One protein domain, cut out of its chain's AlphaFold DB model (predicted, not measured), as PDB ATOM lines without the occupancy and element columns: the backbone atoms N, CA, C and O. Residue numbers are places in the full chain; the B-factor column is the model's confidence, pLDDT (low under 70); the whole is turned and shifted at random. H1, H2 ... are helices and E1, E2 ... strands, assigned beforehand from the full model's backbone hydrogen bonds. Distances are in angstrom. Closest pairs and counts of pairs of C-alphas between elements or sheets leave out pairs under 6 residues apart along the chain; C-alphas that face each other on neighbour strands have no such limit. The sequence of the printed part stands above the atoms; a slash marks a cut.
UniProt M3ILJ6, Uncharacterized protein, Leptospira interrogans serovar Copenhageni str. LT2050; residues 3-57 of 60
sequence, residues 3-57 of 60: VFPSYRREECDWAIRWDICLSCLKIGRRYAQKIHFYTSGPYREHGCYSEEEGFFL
ATOM      1  N   VAL A   3      89.610  -2.058  14.179       92.69
ATOM      2  CA  VAL A   3      90.168  -2.646  15.400       92.69
ATOM      3  C   VAL A   3      90.827  -3.959  15.010       92.69
ATOM      4  O   VAL A   3      90.278  -4.693  14.187       92.69
ATOM      5  N   PHE A   4      92.004  -4.237  15.558       92.44
ATOM      6  CA  PHE A   4      92.653  -5.526  15.342       92.44
ATOM      7  C   PHE A   4      91.845  -6.652  15.993       92.44
ATOM      8  O   PHE A   4      91.305  -6.461  17.083       92.44
ATOM      9  N   PRO A   5      91.706  -7.815  15.338       87.38
ATOM     10  CA  PRO A   5      90.809  -8.862  15.808       87.38
ATOM     11  C   PRO A   5      91.340  -9.586  17.048       87.38
ATOM     12  O   PRO A   5      90.537 -10.145  17.796       87.38
ATOM     13  N   SER A   6      92.656  -9.588  17.285       86.50
ATOM     14  CA  SER A   6      93.258 -10.334  18.387       86.50
ATOM     15  C   SER A   6      94.323  -9.544  19.152       86.50
ATOM     16  O   SER A   6      94.713  -8.438  18.783       86.50
ATOM     17  N   TYR A   7      94.766 -10.119  20.271       87.38
ATOM     18  CA  TYR A   7      95.828  -9.587  21.130       87.38
ATOM     19  C   TYR A   7      97.178 -10.251  20.834       87.38
ATOM     20  O   TYR A   7      97.943 -10.570  21.745       87.38
ATOM     21  N   ARG A   8      97.448 -10.558  19.565       90.50
ATOM     22  CA  ARG A   8      98.658 -11.280  19.169       90.50
ATOM     23  C   ARG A   8      99.770 -10.316  18.816       90.50
ATOM     24  O   ARG A   8      99.571  -9.377  18.052       90.50
ATOM     25  N   ARG A   9     100.962 -10.583  19.345       90.44
ATOM     26  CA  ARG A   9     102.131  -9.736  19.106       90.44
ATOM     27  C   ARG A   9     102.536  -9.756  17.636       90.44
ATOM     28  O   ARG A   9     102.891  -8.710  17.110       90.44
ATOM     29  N   GLU A  10     102.408 -10.913  16.988       92.50
ATOM     30  CA  GLU A  10     102.687 -11.085  15.554       92.50
ATOM     31  C   GLU A  10     101.810 -10.185  14.662       92.50
ATOM     32  O   GLU A  10     102.213  -9.816  13.563       92.50
ATOM     33  N   GLU A  11     100.613  -9.790  15.116       88.12
ATOM     34  CA  GLU A  11      99.764  -8.879  14.340       88.12
ATOM     35  C   GLU A  11     100.350  -7.460  14.288       88.12
ATOM     36  O   GLU A  11     100.129  -6.751  13.304       88.12
ATOM     37  N   CYS A  12     101.145  -7.044  15.283       93.75
ATOM     38  CA  CYS A  12     101.746  -5.709  15.303       93.75
ATOM     39  C   CYS A  12     102.773  -5.477  14.187       93.75
ATOM     40  O   CYS A  12     102.986  -4.320  13.829       93.75
ATOM     41  N   ASP A  13     103.333  -6.530  13.585       91.75
ATOM     42  CA  ASP A  13     104.221  -6.411  12.416       91.75
ATOM     43  C   ASP A  13     103.489  -5.815  11.198       91.75
ATOM     44  O   ASP A  13     104.094  -5.182  10.335       91.75
ATOM     45  N   TRP A  14     102.161  -5.959  11.155       87.94
ATOM     46  CA  TRP A  14     101.290  -5.417  10.109       87.94
ATOM     47  C   TRP A  14     100.690  -4.053  10.475       87.94
ATOM     48  O   TRP A  14      99.996  -3.428   9.666       87.94
ATOM     49  N   ALA A  15     100.906  -3.576  11.703       92.62
ATOM     50  CA  ALA A  15     100.368  -2.304  12.155       92.62
ATOM     51  C   ALA A  15     101.197  -1.136  11.604       92.62
ATOM     52  O   ALA A  15     102.405  -1.066  11.794       92.62
ATOM     53  N   ILE A  16     100.518  -0.140  11.015       93.19
ATOM     54  CA  ILE A  16     101.147   1.125  10.566       93.19
ATOM     55  C   ILE A  16     101.975   1.776  11.693       93.19
ATOM     56  O   ILE A  16     103.021   2.364  11.440       93.19
ATOM     57  N   ARG A  17     101.499   1.657  12.940       94.50
ATOM     58  CA  ARG A  17     102.188   2.064  14.168       94.50
ATOM     59  C   ARG A  17     102.358   0.856  15.085       94.50
ATOM     60  O   ARG A  17     101.542   0.617  15.978       94.50
ATOM     61  N   TRP A  18     103.387   0.061  14.803       94.69
ATOM     62  CA  TRP A  18     103.749  -1.140  15.564       94.69
ATOM     63  C   TRP A  18     104.065  -0.824  17.035       94.69
ATOM     64  O   TRP A  18     103.718  -1.596  17.923       94.69
ATOM     65  N   ASP A  19     104.654   0.338  17.304       95.19
ATOM     66  CA  ASP A  19     105.014   0.839  18.630       95.19
ATOM     67  C   ASP A  19     103.780   1.097  19.513       95.19
ATOM     68  O   ASP A  19     103.729   0.662  20.670       95.19
ATOM     69  N   ILE A  20     102.743   1.716  18.940       95.69
ATOM     70  CA  ILE A  20     101.447   1.908  19.607       95.69
ATOM     71  C   ILE A  20     100.765   0.555  19.798       95.69
ATOM     72  O   ILE A  20     100.264   0.273  20.882       95.69
ATOM     73  N   CYS A  21     100.799  -0.315  18.783       95.75
ATOM     74  CA  CYS A  21     100.220  -1.654  18.877       95.75
ATOM     75  C   CYS A  21     100.816  -2.463  20.034       95.75
ATOM     76  O   CYS A  21     100.075  -2.943  20.892       95.75
ATOM     77  N   LEU A  22     102.147  -2.546  20.124       95.62
ATOM     78  CA  LEU A  22     102.820  -3.232  21.226       95.62
ATOM     79  C   LEU A  22     102.471  -2.619  22.583       95.62
ATOM     80  O   LEU A  22     102.336  -3.349  23.563       95.62
ATOM     81  N   SER A  23     102.315  -1.298  22.650       95.38
ATOM     82  CA  SER A  23     101.924  -0.614  23.882       95.38
ATOM     83  C   SER A  23     100.490  -0.947  24.299       95.38
ATOM     84  O   SER A  23     100.273  -1.281  25.461       95.38
ATOM     85  N   CYS A  24      99.543  -0.996  23.358       95.38
ATOM     86  CA  CYS A  24      98.184  -1.472  23.622       95.38
ATOM     87  C   CYS A  24      98.181  -2.920  24.126       95.38
ATOM     88  O   CYS A  24      97.517  -3.231  25.114       95.38
ATOM     89  N   LEU A  25      98.971  -3.801  23.503       95.06
ATOM     90  CA  LEU A  25      99.056  -5.198  23.928       95.06
ATOM     91  C   LEU A  25      99.607  -5.344  25.352       95.06
ATOM     92  O   LEU A  25      99.107  -6.178  26.102       95.06
ATOM     93  N   LYS A  26     100.587  -4.520  25.756       94.38
ATOM     94  CA  LYS A  26     101.139  -4.536  27.127       94.38
ATOM     95  C   LYS A  26     100.081  -4.277  28.199       94.38
ATOM     96  O   LYS A  26     100.196  -4.825  29.288       94.38
ATOM     97  N   ILE A  27      99.071  -3.465  27.890       94.12
ATOM     98  CA  ILE A  27      97.969  -3.143  28.806       94.12
ATOM     99  C   ILE A  27      96.718  -4.002  28.560       94.12
ATOM    100  O   ILE A  27      95.657  -3.718  29.105       94.12
ATOM    101  N   GLY A  28      96.815  -5.050  27.733       93.81
ATOM    102  CA  GLY A  28      95.687  -5.933  27.435       93.81
ATOM    103  C   GLY A  28      94.590  -5.256  26.611       93.81
ATOM    104  O   GLY A  28      93.410  -5.559  26.784       93.81
ATOM    105  N   ARG A  29      94.958  -4.324  25.722       95.62
ATOM    106  CA  ARG A  29      94.044  -3.564  24.849       95.62
ATOM    107  C   ARG A  29      94.355  -3.831  23.370       95.62
ATOM    108  O   ARG A  29      95.491  -4.137  23.007       95.62
ATOM    109  N   ARG A  30      93.336  -3.783  22.504       95.62
ATOM    110  CA  ARG A  30      93.514  -4.020  21.060       95.62
ATOM    111  C   ARG A  30      94.044  -2.763  20.407       95.62
ATOM    112  O   ARG A  30      93.598  -1.672  20.733       95.62
ATOM    113  N   TYR A  31      94.937  -2.906  19.442       96.25
ATOM    114  CA  TYR A  31      95.283  -1.787  18.582       96.25
ATOM    115  C   TYR A  31      94.094  -1.401  17.696       96.25
ATOM    116  O   TYR A  31      93.376  -2.260  17.171       96.25
ATOM    117  N   ALA A  32      93.891  -0.103  17.506       96.69
ATOM    118  CA  ALA A  32      92.832   0.424  16.672       96.69
ATOM    119  C   ALA A  32      93.272   1.670  15.900       96.69
ATOM    120  O   ALA A  32      94.157   2.427  16.298       96.69
ATOM    121  N   GLN A  33      92.603   1.879  14.770       95.62
ATOM    122  CA  GLN A  33      92.720   3.063  13.938       95.62
ATOM    123  C   GLN A  33      91.371   3.750  13.781       95.62
ATOM    124  O   GLN A  33      90.377   3.152  13.336       95.62
ATOM    125  N   LYS A  34      91.359   5.050  14.062       95.62
ATOM    126  CA  LYS A  34      90.240   5.934  13.751       95.62
ATOM    127  C   LYS A  34      90.603   6.738  12.508       95.62
ATOM    128  O   LYS A  34      91.633   7.396  12.462       95.62
ATOM    129  N   ILE A  35      89.788   6.605  11.463       94.81
ATOM    130  CA  ILE A  35      90.018   7.256  10.171       94.81
ATOM    131  C   ILE A  35      89.027   8.404  10.060       94.81
ATOM    132  O   ILE A  35      87.818   8.175  10.124       94.81
ATOM    133  N   HIS A  36      89.554   9.607   9.886       94.62
ATOM    134  CA  HIS A  36      88.807  10.836   9.669       94.62
ATOM    135  C   HIS A  36      88.919  11.234   8.204       94.62
ATOM    136  O   HIS A  36      90.000  11.158   7.621       94.62
ATOM    137  N   PHE A  37      87.808  11.653   7.608       94.69
ATOM    138  CA  PHE A  37      87.758  12.078   6.211       94.69
ATOM    139  C   PHE A  37      87.543  13.589   6.160       94.69
ATOM    140  O   PHE A  37      86.421  14.062   6.334       94.69
ATOM    141  N   TYR A  38      88.626  14.336   5.949       93.75
ATOM    142  CA  TYR A  38      88.594  15.786   5.764       93.75
ATOM    143  C   TYR A  38      88.713  16.145   4.281       93.75
ATOM    144  O   TYR A  38      89.139  15.332   3.460       93.75
ATOM    145  N   THR A  39      88.394  17.393   3.934       94.88
ATOM    146  CA  THR A  39      88.585  17.926   2.574       94.88
ATOM    147  C   THR A  39      90.056  17.953   2.152       94.88
ATOM    148  O   THR A  39      90.351  17.814   0.969       94.88
ATOM    149  N   SER A  40      90.982  18.074   3.107       94.31
ATOM    150  CA  SER A  40      92.434  18.002   2.896       94.31
ATOM    151  C   SER A  40      92.972  16.575   2.728       94.31
ATOM    152  O   SER A  40      94.137  16.405   2.374       94.31
ATOM    153  N   GLY A  41      92.145  15.555   2.973       93.06
ATOM    154  CA  GLY A  41      92.514  14.147   2.864       93.06
ATOM    155  C   GLY A  41      92.202  13.326   4.121       93.06
ATOM    156  O   GLY A  41      91.709  13.847   5.127       93.06
ATOM    157  N   PRO A  42      92.457  12.006   4.069       93.69
ATOM    158  CA  PRO A  42      92.225  11.124   5.199       93.69
ATOM    159  C   PRO A  42      93.306  11.301   6.270       93.69
ATOM    160  O   PRO A  42      94.497  11.148   5.995       93.69
ATOM    161  N   TYR A  43      92.883  11.531   7.509       93.81
ATOM    162  CA  TYR A  43      93.746  11.522   8.689       93.81
ATOM    163  C   TYR A  43      93.487  10.256   9.506       93.81
ATOM    164  O   TYR A  43      92.343   9.816   9.640       93.81
ATOM    165  N   ARG A  44      94.548   9.633  10.024       94.31
ATOM    166  CA  ARG A  44      94.449   8.412  10.828       94.31
ATOM    167  C   ARG A  44      95.005   8.671  12.214       94.31
ATOM    168  O   ARG A  44      96.170   9.020  12.353       94.31
ATOM    169  N   GLU A  45      94.175   8.436  13.215       96.00
ATOM    170  CA  GLU A  45      94.614   8.327  14.597       96.00
ATOM    171  C   GLU A  45      94.868   6.864  14.927       96.00
ATOM    172  O   GLU A  45      94.139   5.969  14.483       96.00
ATOM    173  N   HIS A  46      95.905   6.639  15.720       96.00
ATOM    174  CA  HIS A  46      96.382   5.328  16.119       96.00
ATOM    175  C   HIS A  46      96.319   5.255  17.638       96.00
ATOM    176  O   HIS A  46      96.849   6.130  18.314       96.00
ATOM    177  N   GLY A  47      95.660   4.234  18.168       96.44
ATOM    178  CA  GLY A  47      95.418   4.132  19.599       96.44
ATOM    179  C   GLY A  47      94.991   2.733  20.004       96.44
ATOM    180  O   GLY A  47      95.117   1.777  19.232       96.44
ATOM    181  N   CYS A  48      94.484   2.627  21.220       96.31
ATOM    182  CA  CYS A  48      94.006   1.385  21.792       96.31
ATOM    183  C   CYS A  48      92.477   1.330  21.796       96.31
ATOM    184  O   CYS A  48      91.792   2.342  21.652       96.31
ATOM    185  N   TYR A  49      91.942   0.121  21.928       96.94
ATOM    186  CA  TYR A  49      90.517  -0.148  21.978       96.94
ATOM    187  C   TYR A  49      90.180  -1.231  23.004       96.94
ATOM    188  O   TYR A  49      90.793  -2.308  23.022       96.94
ATOM    189  N   SER A  50      89.148  -0.966  23.804       95.38
ATOM    190  CA  SER A  50      88.414  -1.952  24.602       95.38
ATOM    191  C   SER A  50      86.912  -1.824  24.353       95.38
ATOM    192  O   SER A  50      86.439  -0.800  23.867       95.38
ATOM    193  N   GLU A  51      86.155  -2.870  24.683       93.69
ATOM    194  CA  GLU A  51      84.686  -2.792  24.651       93.69
ATOM    195  C   GLU A  51      84.152  -1.788  25.692       93.69
ATOM    196  O   GLU A  51      83.128  -1.157  25.463       93.69
ATOM    197  N   GLU A  52      84.862  -1.611  26.814       94.56
ATOM    198  CA  GLU A  52      84.465  -0.730  27.923       94.56
ATOM    199  C   GLU A  52      84.749   0.753  27.643       94.56
ATOM    200  O   GLU A  52      83.881   1.595  27.850       94.56
ATOM    201  N   GLU A  53      85.954   1.091  27.171       94.25
ATOM    202  CA  GLU A  53      86.393   2.485  26.970       94.25
ATOM    203  C   GLU A  53      86.188   2.961  25.526       94.25
ATOM    204  O   GLU A  53      86.252   4.154  25.232       94.25
ATOM    205  N   GLY A  54      85.961   2.034  24.594       95.50
ATOM    206  CA  GLY A  54      86.018   2.334  23.174       95.50
ATOM    207  C   GLY A  54      87.444   2.662  22.730       95.50
ATOM    208  O   GLY A  54      88.412   2.081  23.214       95.50
ATOM    209  N   PHE A  55      87.576   3.557  21.747       96.69
ATOM    210  CA  PHE A  55      88.876   3.994  21.230       96.69
ATOM    211  C   PHE A  55      89.471   5.093  22.108       96.69
ATOM    212  O   PHE A  55      88.811   6.107  22.335       96.69
ATOM    213  N   PHE A  56      90.738   4.947  22.483       96.31
ATOM    214  CA  PHE A  56      91.485   5.960  23.220       96.31
ATOM    215  C   PHE A  56      92.941   6.041  22.751       96.31
ATOM    216  O   PHE A  56      93.501   5.090  22.201       96.31
ATOM    217  N   LEU A  57      93.550   7.207  22.950       95.38
ATOM    218  CA  LEU A  57      94.960   7.430  22.664       95.38
ATOM    219  C   LEU A  57      95.780   7.047  23.895       95.38
ATOM    220  O   LEU A  57      95.378   7.332  25.020       95.38
TER     221      LEU A  57
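AT A GLANCE: This is residues 3 to 57 of the 60 residues of an uncharacterized protein of Leptospira interrogans serovar Copenhageni str. LT2050 (UniProt M3ILJ6). A long two-stranded hairpin, E1 and E2, makes the longest axis, and its tip, residues 37 to 42, sticks out as a free arm. At the other end H2 packs on the sheet, H1 folds back beside H2, and the short strand E3 adds a third strand next to E2 beyond a bend in E2. The printed part has 55 residues with two named helices and three named strands, in the order H1 H2 E1 E2 E3, and its class is mixed. The sheet has the order E1 - E2 - E3, all antiparallel, and is a meander, each strand the antiparallel neighbour of the one before. The whole is compact, with a radius of gyration of the C-alphas of 11.4 A and spans of 35 by 26 by 16 A.

HOW THE PARTS SIT: H1, residues 9 to 14, and H2, residues 18 to 26, form a helical hairpin. They touch, with Cys 12 and Trp 18 as the closest C-alphas at 5.0 A, and stand at a shallow tilt of 22 degrees, opposite ways. In H2 every O i to N i+4 pair is within hydrogen-bond range; in H1 0 of 2 are, while 3 of its 3 O i to N i+3 pairs are. E1, residues 30 to 38, and E2, residues 41 to 50, form an antiparallel hairpin, with N 34 and O 45 at 3.0 A and N 45 and O 34 at 2.8 A, within hydrogen-bond range. H2 is on the sheet, over E1, at a height over the sheet of 7.2 A, and runs slantwise to the strands, at 44 degrees to E1 on the local plane. The closest C-alphas of H2 and E1 are those of Cys 21 and Tyr 31, 4.9 A apart. H1 is not on the sheet, and is only just apart from E1, the closest C-alphas being 8.2 A apart. E2 bends by 59 degrees at residue 47. E3, residues 54 to 56, forms an antiparallel hairpin with E2, with N 48 and O 56 at 2.8 A, within hydrogen-bond range. E1 and E3 are the edge strands, and the sheet is strongly twisted.

IN THESE COORDINATES: H1 begins at C-alpha 9, (102.131, -9.736, 19.106), and is 10.0 A from first to last C-alpha; H2 is 12.3 A. E1 is 25.5 A and ends at C-alpha 38, (88.594, 15.786, 5.764). E2 is 27.4 A. E3 is 6.6 A and ends at C-alpha 56, (91.485, 5.960, 23.220).

THE WHOLE: The two C-alphas farthest apart are those of Lys 26 and Thr 39, at 35.6 A. The printed part, residues 3 to 57, has no cut, and the four links between its elements are tight. The mean pLDDT of the printed part is 94.0, and no printed residue is under 70.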